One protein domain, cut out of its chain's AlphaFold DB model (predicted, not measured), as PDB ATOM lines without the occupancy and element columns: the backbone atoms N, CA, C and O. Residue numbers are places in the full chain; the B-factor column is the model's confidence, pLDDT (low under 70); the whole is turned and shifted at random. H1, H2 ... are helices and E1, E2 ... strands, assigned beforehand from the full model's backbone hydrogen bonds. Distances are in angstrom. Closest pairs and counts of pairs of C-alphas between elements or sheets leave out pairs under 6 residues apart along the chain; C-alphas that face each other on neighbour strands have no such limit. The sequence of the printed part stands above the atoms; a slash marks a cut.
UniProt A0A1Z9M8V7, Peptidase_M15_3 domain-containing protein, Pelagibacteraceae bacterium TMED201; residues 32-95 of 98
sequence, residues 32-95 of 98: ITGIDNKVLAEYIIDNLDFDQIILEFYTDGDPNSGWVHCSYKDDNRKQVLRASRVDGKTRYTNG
ATOM      1  N   ILE A  32      35.691  39.165  16.384       94.88
ATOM      2  CA  ILE A  32      34.437  39.824  16.759       94.88
ATOM      3  C   ILE A  32      33.469  38.756  17.257       94.88
ATOM      4  O   ILE A  32      33.076  37.865  16.513       94.88
ATOM      5  N   THR A  33      33.060  38.861  18.522       92.50
ATOM      6  CA  THR A  33      32.137  37.903  19.137       92.50
ATOM      7  C   THR A  33      30.858  37.759  18.314       92.50
ATOM      8  O   THR A  33      30.172  38.745  18.048       92.50
ATOM      9  N   GLY A  34      30.525  36.519  17.952       93.75
ATOM     10  CA  GLY A  34      29.334  36.201  17.163       93.75
ATOM     11  C   GLY A  34      29.506  36.356  15.650       93.75
ATOM     12  O   GLY A  34      28.542  36.122  14.924       93.75
ATOM     13  N   ILE A  35      30.700  36.713  15.167       96.38
ATOM     14  CA  ILE A  35      31.046  36.737  13.743       96.38
ATOM     15  C   ILE A  35      32.138  35.697  13.494       96.38
ATOM     16  O   ILE A  35      33.142  35.672  14.195       96.38
ATOM     17  N   ASP A  36      31.941  34.856  12.479       97.50
ATOM     18  CA  ASP A  36      32.951  33.894  12.039       97.50
ATOM     19  C   ASP A  36      34.211  34.627  11.548       97.50
ATOM     20  O   ASP A  36      34.124  35.525  10.704       97.50
ATOM     21  N   ASN A  37      35.388  34.228  12.039       97.31
ATOM     22  CA  ASN A  37      36.663  34.844  11.663       97.31
ATOM     23  C   ASN A  37      36.947  34.785  10.149       97.31
ATOM     24  O   ASN A  37      37.532  35.720   9.595       97.31
ATOM     25  N   LYS A  38      36.499  33.741   9.443       97.19
ATOM     26  CA  LYS A  38      36.603  33.658   7.983       97.19
ATOM     27  C   LYS A  38      35.687  34.669   7.297       97.19
ATOM     28  O   LYS A  38      36.149  35.378   6.409       97.19
ATOM     29  N   VAL A  39      34.435  34.789   7.742       97.69
ATOM     30  CA  VAL A  39      33.478  35.779   7.204       97.69
ATOM     31  C   VAL A  39      33.979  37.202   7.449       97.69
ATOM     32  O   VAL A  39      33.875  38.065   6.581       97.69
ATOM     33  N   LEU A  40      34.570  37.452   8.617       97.81
ATOM     34  CA  LEU A  40      35.204  38.726   8.938       97.81
ATOM     35  C   LEU A  40      36.377  39.034   7.996       97.81
ATOM     36  O   LEU A  40      36.470  40.150   7.485       97.81
ATOM     37  N   ALA A  41      37.251  38.058   7.735       98.06
ATOM     38  CA  ALA A  41      38.354  38.217   6.790       98.06
ATOM     39  C   ALA A  41      37.852  38.498   5.361       98.06
ATOM     40  O   ALA A  41      38.352  39.419   4.718       98.06
ATOM     41  N   GLU A  42      36.841  37.761   4.889       98.19
ATOM     42  CA  GLU A  42      36.192  37.976   3.585       98.19
ATOM     43  C   GLU A  42      35.600  39.387   3.480       98.19
ATOM     44  O   GLU A  42      35.872  40.105   2.520       98.19
ATOM     45  N   TYR A  43      34.894  39.849   4.517       98.50
ATOM     46  CA  TYR A  43      34.347  41.204   4.550       98.50
ATOM     47  C   TYR A  43      35.435  42.274   4.396       98.50
ATOM     48  O   TYR A  43      35.255  43.227   3.638       98.50
ATOM     49  N   ILE A  44      36.566  42.134   5.093       98.19
ATOM     50  CA  ILE A  44      37.674  43.094   4.997       98.19
ATOM     51  C   ILE A  44      38.275  43.084   3.588       98.19
ATOM     52  O   ILE A  44      38.532  44.154   3.037       98.19
ATOM     53  N   ILE A  45      38.454  41.897   2.999       98.19
ATOM     54  CA  ILE A  45      38.994  41.735   1.642       98.19
ATOM     55  C   ILE A  45      38.115  42.446   0.609       98.19
ATOM     56  O   ILE A  45      38.643  43.134  -0.267       98.19
ATOM     57  N   ASP A  46      36.796  42.311   0.739       98.31
ATOM     58  CA  ASP A  46      35.839  42.812  -0.246       98.31
ATOM     59  C   ASP A  46      35.500  44.300  -0.072       98.31
ATOM     60  O   ASP A  46      35.133  44.965  -1.040       98.31
ATOM     61  N   ASN A  47      35.600  44.836   1.152       98.44
ATOM     62  CA  ASN A  47      35.025  46.146   1.479       98.44
ATOM     63  C   ASN A  47      36.038  47.191   1.953       98.44
ATOM     64  O   ASN A  47      35.712  48.379   1.945       98.44
ATOM     65  N   LEU A  48      37.233  46.794   2.401       97.88
ATOM     66  CA  LEU A  48      38.169  47.703   3.065       97.88
ATOM     67  C   LEU A  48      39.520  47.787   2.348       97.88
ATOM     68  O   LEU A  48      39.909  46.939   1.541       97.88
ATOM     69  N   ASP A  49      40.265  48.845   2.669       97.50
ATOM     70  CA  ASP A  49      41.657  48.960   2.257       97.50
ATOM     71  C   ASP A  49      42.589  48.297   3.282       97.50
ATOM     72  O   ASP A  49      42.404  48.451   4.487       97.50
ATOM     73  N   PHE A  50      43.570  47.528   2.806       98.38
ATOM     74  CA  PHE A  50      44.433  46.691   3.645       98.38
ATOM     75  C   PHE A  50      45.725  46.329   2.910       98.38
ATOM     76  O   PHE A  50      45.738  46.186   1.685       98.38
ATOM     77  N   ASP A  51      46.800  46.119   3.666       98.62
ATOM     78  CA  ASP A  51      48.086  45.639   3.158       98.62
ATOM     79  C   ASP A  51      48.132  44.109   3.146       98.62
ATOM     80  O   ASP A  51      48.450  43.500   2.121       98.62
ATOM     81  N   GLN A  52      47.820  43.491   4.287       98.50
ATOM     82  CA  GLN A  52      47.854  42.045   4.475       98.50
ATOM     83  C   GLN A  52      46.713  41.580   5.386       98.50
ATOM     84  O   GLN A  52      46.493  42.148   6.454       98.50
ATOM     85  N   ILE A  53      46.033  40.512   4.971       98.62
ATOM     86  CA  ILE A  53      45.105  39.730   5.789       98.62
ATOM     87  C   ILE A  53      45.689  38.340   5.977       98.62
ATOM     88  O   ILE A  53      46.104  37.702   5.006       98.62
ATOM     89  N   ILE A  54      45.713  37.865   7.221       98.44
ATOM     90  CA  ILE A  54      46.043  36.475   7.537       98.44
ATOM     91  C   ILE A  54      44.926  35.896   8.398       98.44
ATOM     92  O   ILE A  54      44.649  36.403   9.483       98.44
ATOM     93  N   LEU A  55      44.301  34.822   7.921       98.31
ATOM     94  CA  LEU A  55      43.422  33.997   8.743       98.31
ATOM     95  C   LEU A  55      44.296  33.006   9.515       98.31
ATOM     96  O   LEU A  55      44.764  32.004   8.962       98.31
ATOM     97  N   GLU A  56      44.600  33.335  10.765       97.44
ATOM     98  CA  GLU A  56      45.569  32.602  11.573       97.44
ATOM     99  C   GLU A  56      44.904  31.506  12.397       97.44
ATOM    100  O   GLU A  56      44.032  31.766  13.217       97.44
ATOM    101  N   PHE A  57      45.355  30.267  12.195       96.19
ATOM    102  CA  PHE A  57      44.990  29.075  12.965       96.19
ATOM    103  C   PHE A  57      43.482  28.779  13.034       96.19
ATOM    104  O   PHE A  57      43.019  28.128  13.968       96.19
ATOM    105  N   TYR A  58      42.730  29.216  12.019       96.50
ATOM    106  CA  TYR A  58      41.312  28.900  11.852       96.50
ATOM    107  C   TYR A  58      41.110  27.415  11.511       96.50
ATOM    108  O   TYR A  58      41.854  26.823  10.719       96.50
ATOM    109  N   THR A  59      40.073  26.831  12.097       95.00
ATOM    110  CA  THR A  59      39.572  25.476  11.867       95.00
ATOM    111  C   THR A  59      38.258  25.576  11.106       95.00
ATOM    112  O   THR A  59      37.296  26.165  11.594       95.00
ATOM    113  N   ASP A  60      38.204  25.002   9.904       91.69
ATOM    114  CA  ASP A  60      37.001  25.088   9.076       91.69
ATOM    115  C   ASP A  60      35.808  24.421   9.778       91.69
ATOM    116  O   ASP A  60      35.893  23.274  10.222       91.69
ATOM    117  N   GLY A  61      34.695  25.151   9.874       90.69
ATOM    118  CA  GLY A  61      33.498  24.711  10.594       90.69
ATOM    119  C   GLY A  61      33.453  25.102  12.076       90.69
ATOM    120  O   GLY A  61      32.418  24.876  12.700       90.69
ATOM    121  N   ASP A  62      34.508  25.716  12.625       94.19
ATOM    122  CA  ASP A  62      34.497  26.350  13.950       94.19
ATOM    123  C   ASP A  62      34.656  27.880  13.824       94.19
ATOM    124  O   ASP A  62      35.782  28.381  13.712       94.19
ATOM    125  N   PRO A  63      33.545  28.640  13.873       91.06
ATOM    126  CA  PRO A  63      33.544  30.085  13.658       91.06
ATOM    127  C   PRO A  63      34.431  30.901  14.601       91.06
ATOM    128  O   PRO A  63      34.858  31.992  14.227       91.06
ATOM    129  N   ASN A  64      34.696  30.394  15.810       89.06
ATOM    130  CA  ASN A  64      35.437  31.112  16.856       89.06
ATOM    131  C   ASN A  64      36.878  30.602  17.006       89.06
ATOM    132  O   ASN A  64      37.525  30.837  18.024       89.06
ATOM    133  N   SER A  65      37.366  29.834  16.034       93.50
ATOM    134  CA  SER A  65      38.738  29.344  16.042       93.50
ATOM    135  C   SER A  65      39.692  30.361  15.413       93.50
ATOM    136  O   SER A  65      39.345  31.079  14.470       93.50
ATOM    137  N   GLY A  66      40.929  30.399  15.907       95.75
ATOM    138  CA  GLY A  66      41.958  31.276  15.357       95.75
ATOM    139  C   GLY A  66      41.669  32.767  15.556       95.75
ATOM    140  O   GLY A  66      40.991  33.154  16.498       95.75
ATOM    141  N   TRP A  67      42.225  33.606  14.684       97.69
ATOM    142  CA  TRP A  67      41.963  35.049  14.650       97.69
ATOM    143  C   TRP A  67      42.240  35.633  13.264       97.69
ATOM    144  O   TRP A  67      42.857  34.997  12.405       97.69
ATOM    145  N   VAL A  68      41.807  36.877  13.052       98.25
ATOM    146  CA  VAL A  68      42.162  37.669  11.871       98.25
ATOM    147  C   VAL A  68      43.326  38.587  12.221       98.25
ATOM    148  O   VAL A  68      43.220  39.426  13.116       98.25
ATOM    149  N   HIS A  69      44.429  38.450  11.493       98.44
ATOM    150  CA  HIS A  69      45.465  39.471  11.402       98.44
ATOM    151  C   HIS A  69      45.127  40.413  10.248       98.44
ATOM    152  O   HIS A  69      44.933  39.959   9.118       98.44
ATOM    153  N   CYS A  70      45.110  41.717  10.508       98.44
ATOM    154  CA  CYS A  70      44.959  42.745   9.484       98.44
ATOM    155  C   CYS A  70      46.047  43.796   9.640       98.44
ATOM    156  O   CYS A  70      46.256  44.322  10.736       98.44
ATOM    157  N   SER A  71      46.685  44.162   8.533       98.38
ATOM    158  CA  SER A  71      47.639  45.262   8.489       98.38
ATOM    159  C   SER A  71      47.314  46.287   7.410       98.38
ATOM    160  O   SER A  71      46.577  46.016   6.462       98.38
ATOM    161  N   TYR A  72      47.876  47.483   7.567       98.19
ATOM    162  CA  TYR A  72      47.739  48.601   6.643       98.19
ATOM    163  C   TYR A  72      49.050  49.389   6.559       98.19
ATOM    164  O   TYR A  72      49.749  49.571   7.560       98.19
ATOM    165  N   LYS A  73      49.383  49.883   5.366       95.88
ATOM    166  CA  LYS A  73      50.451  50.866   5.136       95.88
ATOM    167  C   LYS A  73      50.136  51.678   3.872       95.88
ATOM    168  O   LYS A  73      49.264  51.296   3.109       95.88
ATOM    169  N   ASP A  74      50.881  52.747   3.611       92.94
ATOM    170  CA  ASP A  74      50.586  53.633   2.470       92.94
ATOM    171  C   ASP A  74      50.629  52.927   1.096       92.94
ATOM    172  O   ASP A  74      49.869  53.273   0.199       92.94
ATOM    173  N   ASP A  75      51.490  51.917   0.933       94.69
ATOM    174  CA  ASP A  75      51.639  51.134  -0.305       94.69
ATOM    175  C   ASP A  75      51.170  49.683  -0.104       94.69
ATOM    176  O   ASP A  75      51.964  48.757   0.097       94.69
ATOM    177  N   ASN A  76      49.854  49.507  -0.041       97.12
ATOM    178  CA  ASN A  76      49.195  48.248   0.306       97.12
ATOM    179  C   ASN A  76      49.433  47.127  -0.726       97.12
ATOM    180  O   ASN A  76      49.091  47.250  -1.900       97.12
ATOM    181  N   ARG A  77      49.930  45.969  -0.267       97.69
ATOM    182  CA  ARG A  77      50.218  44.779  -1.097       97.69
ATOM    183  C   ARG A  77      48.986  43.958  -1.478       97.69
ATOM    184  O   ARG A  77      49.097  43.108  -2.357       97.69
ATOM    185  N   LYS A  78      47.857  44.145  -0.784       97.69
ATOM    186  CA  LYS A  78      46.627  43.344  -0.933       97.69
ATOM    187  C   LYS A  78      46.859  41.837  -0.787       97.69
ATOM    188  O   LYS A  78      46.287  41.023  -1.508       97.69
ATOM    189  N   GLN A  79      47.722  41.449   0.150       98.50
ATOM    190  CA  GLN A  79      48.072  40.047   0.348       98.50
ATOM    191  C   GLN A  79      47.042  39.340   1.234       98.50
ATOM    192  O   GLN A  79      46.729  39.815   2.320       98.50
ATOM    193  N   VAL A  80      46.574  38.168   0.804       98.69
ATOM    194  CA  VAL A  80      45.664  37.315   1.580       98.69
ATOM    195  C   VAL A  80      46.334  35.975   1.835       98.69
ATOM    196  O   VAL A  80      46.736  35.292   0.890       98.69
ATOM    197  N   LEU A  81      46.453  35.603   3.105       98.44
ATOM    198  CA  LEU A  81      47.083  34.365   3.544       98.44
ATOM    199  C   LEU A  81      46.204  33.608   4.540       98.44
ATOM    200  O   LEU A  81      45.377  34.184   5.248       98.44
ATOM    201  N   ARG A  82      46.488  32.318   4.676       97.81
ATOM    202  CA  ARG A  82      46.062  31.493   5.803       97.81
ATOM    203  C   ARG A  82      47.289  30.956   6.519       97.81
ATOM    204  O   ARG A  82      48.231  30.515   5.860       97.81
ATOM    205  N   ALA A  83      47.284  30.979   7.849       97.31
ATOM    206  CA  ALA A  83      48.328  30.359   8.659       97.31
ATOM    207  C   ALA A  83      47.787  29.112   9.363       97.31
ATOM    208  O   ALA A  83      46.802  29.184  10.090       97.31
ATOM    209  N   SER A  84      48.453  27.973   9.189       95.56
ATOM    210  CA  SER A  84      48.060  26.691   9.791       95.56
ATOM    211  C   SER A  84      49.238  26.048  10.524       95.56
ATOM    212  O   SER A  84      50.397  26.285  10.177       95.56
ATOM    213  N   ARG A  85      48.967  25.203  11.529       93.94
ATOM    214  CA  ARG A  85      49.997  24.365  12.165       93.94
ATOM    215  C   ARG A  85      50.157  23.065  11.380       93.94
ATOM    216  O   ARG A  85      49.232  22.267  11.321       93.94
ATOM    217  N   VAL A  86      51.339  22.848  10.808       93.12
ATOM    218  CA  VAL A  86      51.726  21.605  10.125       93.12
ATOM    219  C   VAL A  86      53.042  21.140  10.738       93.12
ATOM    220  O   VAL A  86      54.008  21.903  10.766       93.12
ATOM    221  N   ASP A  87      53.063  19.930  11.299       93.44
ATOM    222  CA  ASP A  87      54.232  19.348  11.981       93.44
ATOM    223  C   ASP A  87      54.849  20.279  13.047       93.44
ATOM    224  O   ASP A  87      56.062  20.467  13.138       93.44
ATOM    225  N   GLY A  88      53.988  20.940  13.831       90.94
ATOM    226  CA  GLY A  88      54.382  21.886  14.884       90.94
ATOM    227  C   GLY A  88      54.858  23.259  14.386       90.94
ATOM    228  O   GLY A  88      55.066  24.165  15.195       90.94
ATOM    229  N   LYS A  89      54.986  23.465  13.071       92.19
ATOM    230  CA  LYS A  89      55.430  24.727  12.465       92.19
ATOM    231  C   LYS A  89      54.262  25.491  11.850       92.19
ATOM    232  O   LYS A  89      53.287  24.900  11.393       92.19
ATOM    233  N   THR A  90      54.366  26.817  11.830       94.62
ATOM    234  CA  THR A  90      53.416  27.660  11.096       94.62
ATOM    235  C   THR A  90      53.716  27.569   9.604       94.62
ATOM    236  O   THR A  90      54.839  27.840   9.177       94.62
ATOM    237  N   ARG A  91      52.711  27.198   8.813       96.06
ATOM    238  CA  ARG A  91      52.749  27.197   7.351       96.06
ATOM    239  C   ARG A  91      51.767  28.235   6.829       96.06
ATOM    240  O   ARG A  91      50.617  28.240   7.256       96.06
ATOM    241  N   TYR A  92      52.226  29.056   5.888       96.25
ATOM    242  CA  TYR A  92      51.392  30.035   5.199       96.25
ATOM    243  C   TYR A  92      50.994  29.524   3.813       96.25
ATOM    244  O   TYR A  92      51.843  29.009   3.079       96.25
ATOM    245  N   THR A  93      49.722  29.674   3.456       97.00
ATOM    246  CA  THR A  93      49.187  29.437   2.107       97.00
ATOM    247  C   THR A  93      48.513  30.702   1.588       97.00
ATOM    248  O   THR A  93      48.110  31.557   2.372       97.00
ATOM    249  N   ASN A  94      48.436  30.850   0.263       97.31
ATOM    250  CA  ASN A  94      47.738  31.977  -0.355       97.31
ATOM    251  C   ASN A  94      46.224  31.749  -0.316       97.31
ATOM    252  O   ASN A  94      45.762  30.657  -0.637       97.31
ATOM    253  N   GLY A  95      45.471  32.804  -0.001       96.38
ATOM    254  CA  GLY A  95      44.015  32.749   0.137       96.38
ATOM    255  C   GLY A  95      43.555  32.265   1.515       96.38
ATOM    256  O   GLY A  95      44.361  31.949   2.385       96.38
TER     257      GLY A  95
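Overview. This is residues 32 to 95 of the 98 residues of the protein "Peptidase_M15_3 domain-containing protein" of Pelagibacteraceae bacterium TMED201 (UniProt A0A1Z9M8V7). One strongly twisted sheet of four strands has a single helix, H1, packed along one of its faces, over E1 and towards the edge strand E2, while its other face is bare of helices. The hairpin of E3 and E4 makes the other side of the sheet, with E4 farthest of the elements from the mean of the C-alphas. The printed part has 64 residues, with one named helix and four named strands in the order H1, E1, E2, E3, E4. The sheet runs E2, E1, E3, E4 and is mixed, and the class is mixed, helices and strands. The whole is compact, with a radius of gyration of the C-alphas of 11.9 A, and flat, spanning 35 by 28 by 14 A.

Along the chain. After residues 32 to 36, H1 takes residues 37 to 47, from C-alpha 37 at (36.663, 34.844, 11.663), and is 15.3 A long. E1 is residues 52 to 56, 12.0 A, beginning at C-alpha 52 at (47.854, 42.045, 4.475). E2 is residues 67 to 71, 13.2 A. E3, residues 79 to 86, is the longest strand at 21.2 A. E4, residues 89 to 94, is 16.6 A long and ends at C-alpha 94 at (47.738, 31.977, -0.355).

Arrangement. H1 is on the sheet of E2, E1, E3 and E4 at a height over the sheet of 9.4 A, and the two form two layers, a helix on one face of a sheet. It lies over E1, and only just over E2, with 3 of its C-alphas falling there. It runs along the strands, at 5 degrees to E1 on the local plane. H1 touches E1, closest at the C-alphas of Lys 38 and Leu 55, 6.9 A apart. It touches E2, closest at the C-alphas of Asn 37 and Trp 67, 6.1 A apart. H1 and E3 are near each other, with 5 pairs of C-alphas within 10 A. In H1 every O i to N i+4 pair is within hydrogen-bond range. E1 and E2 form an antiparallel hairpin, with N 54 and O 69 within hydrogen-bond range at 2.9 A. E1 and E3 are parallel, their directions 24 degrees apart, with N 53 and O 79 at 2.8 A. E3 and E4 form an antiparallel hairpin at 147 degrees, with N 91 and O 84 at 2.8 A. E2 and E4, the edge strands, are apart.

Size, cuts and confidence. The two C-alphas farthest apart are those of Asp 74 and Asp 87, 35.8 A. The printed part has no cut and no long link; the links H1 to E1 and E3 to E4 are tight. The mean pLDDT of the printed part is 96.3, and no printed residue is under 70.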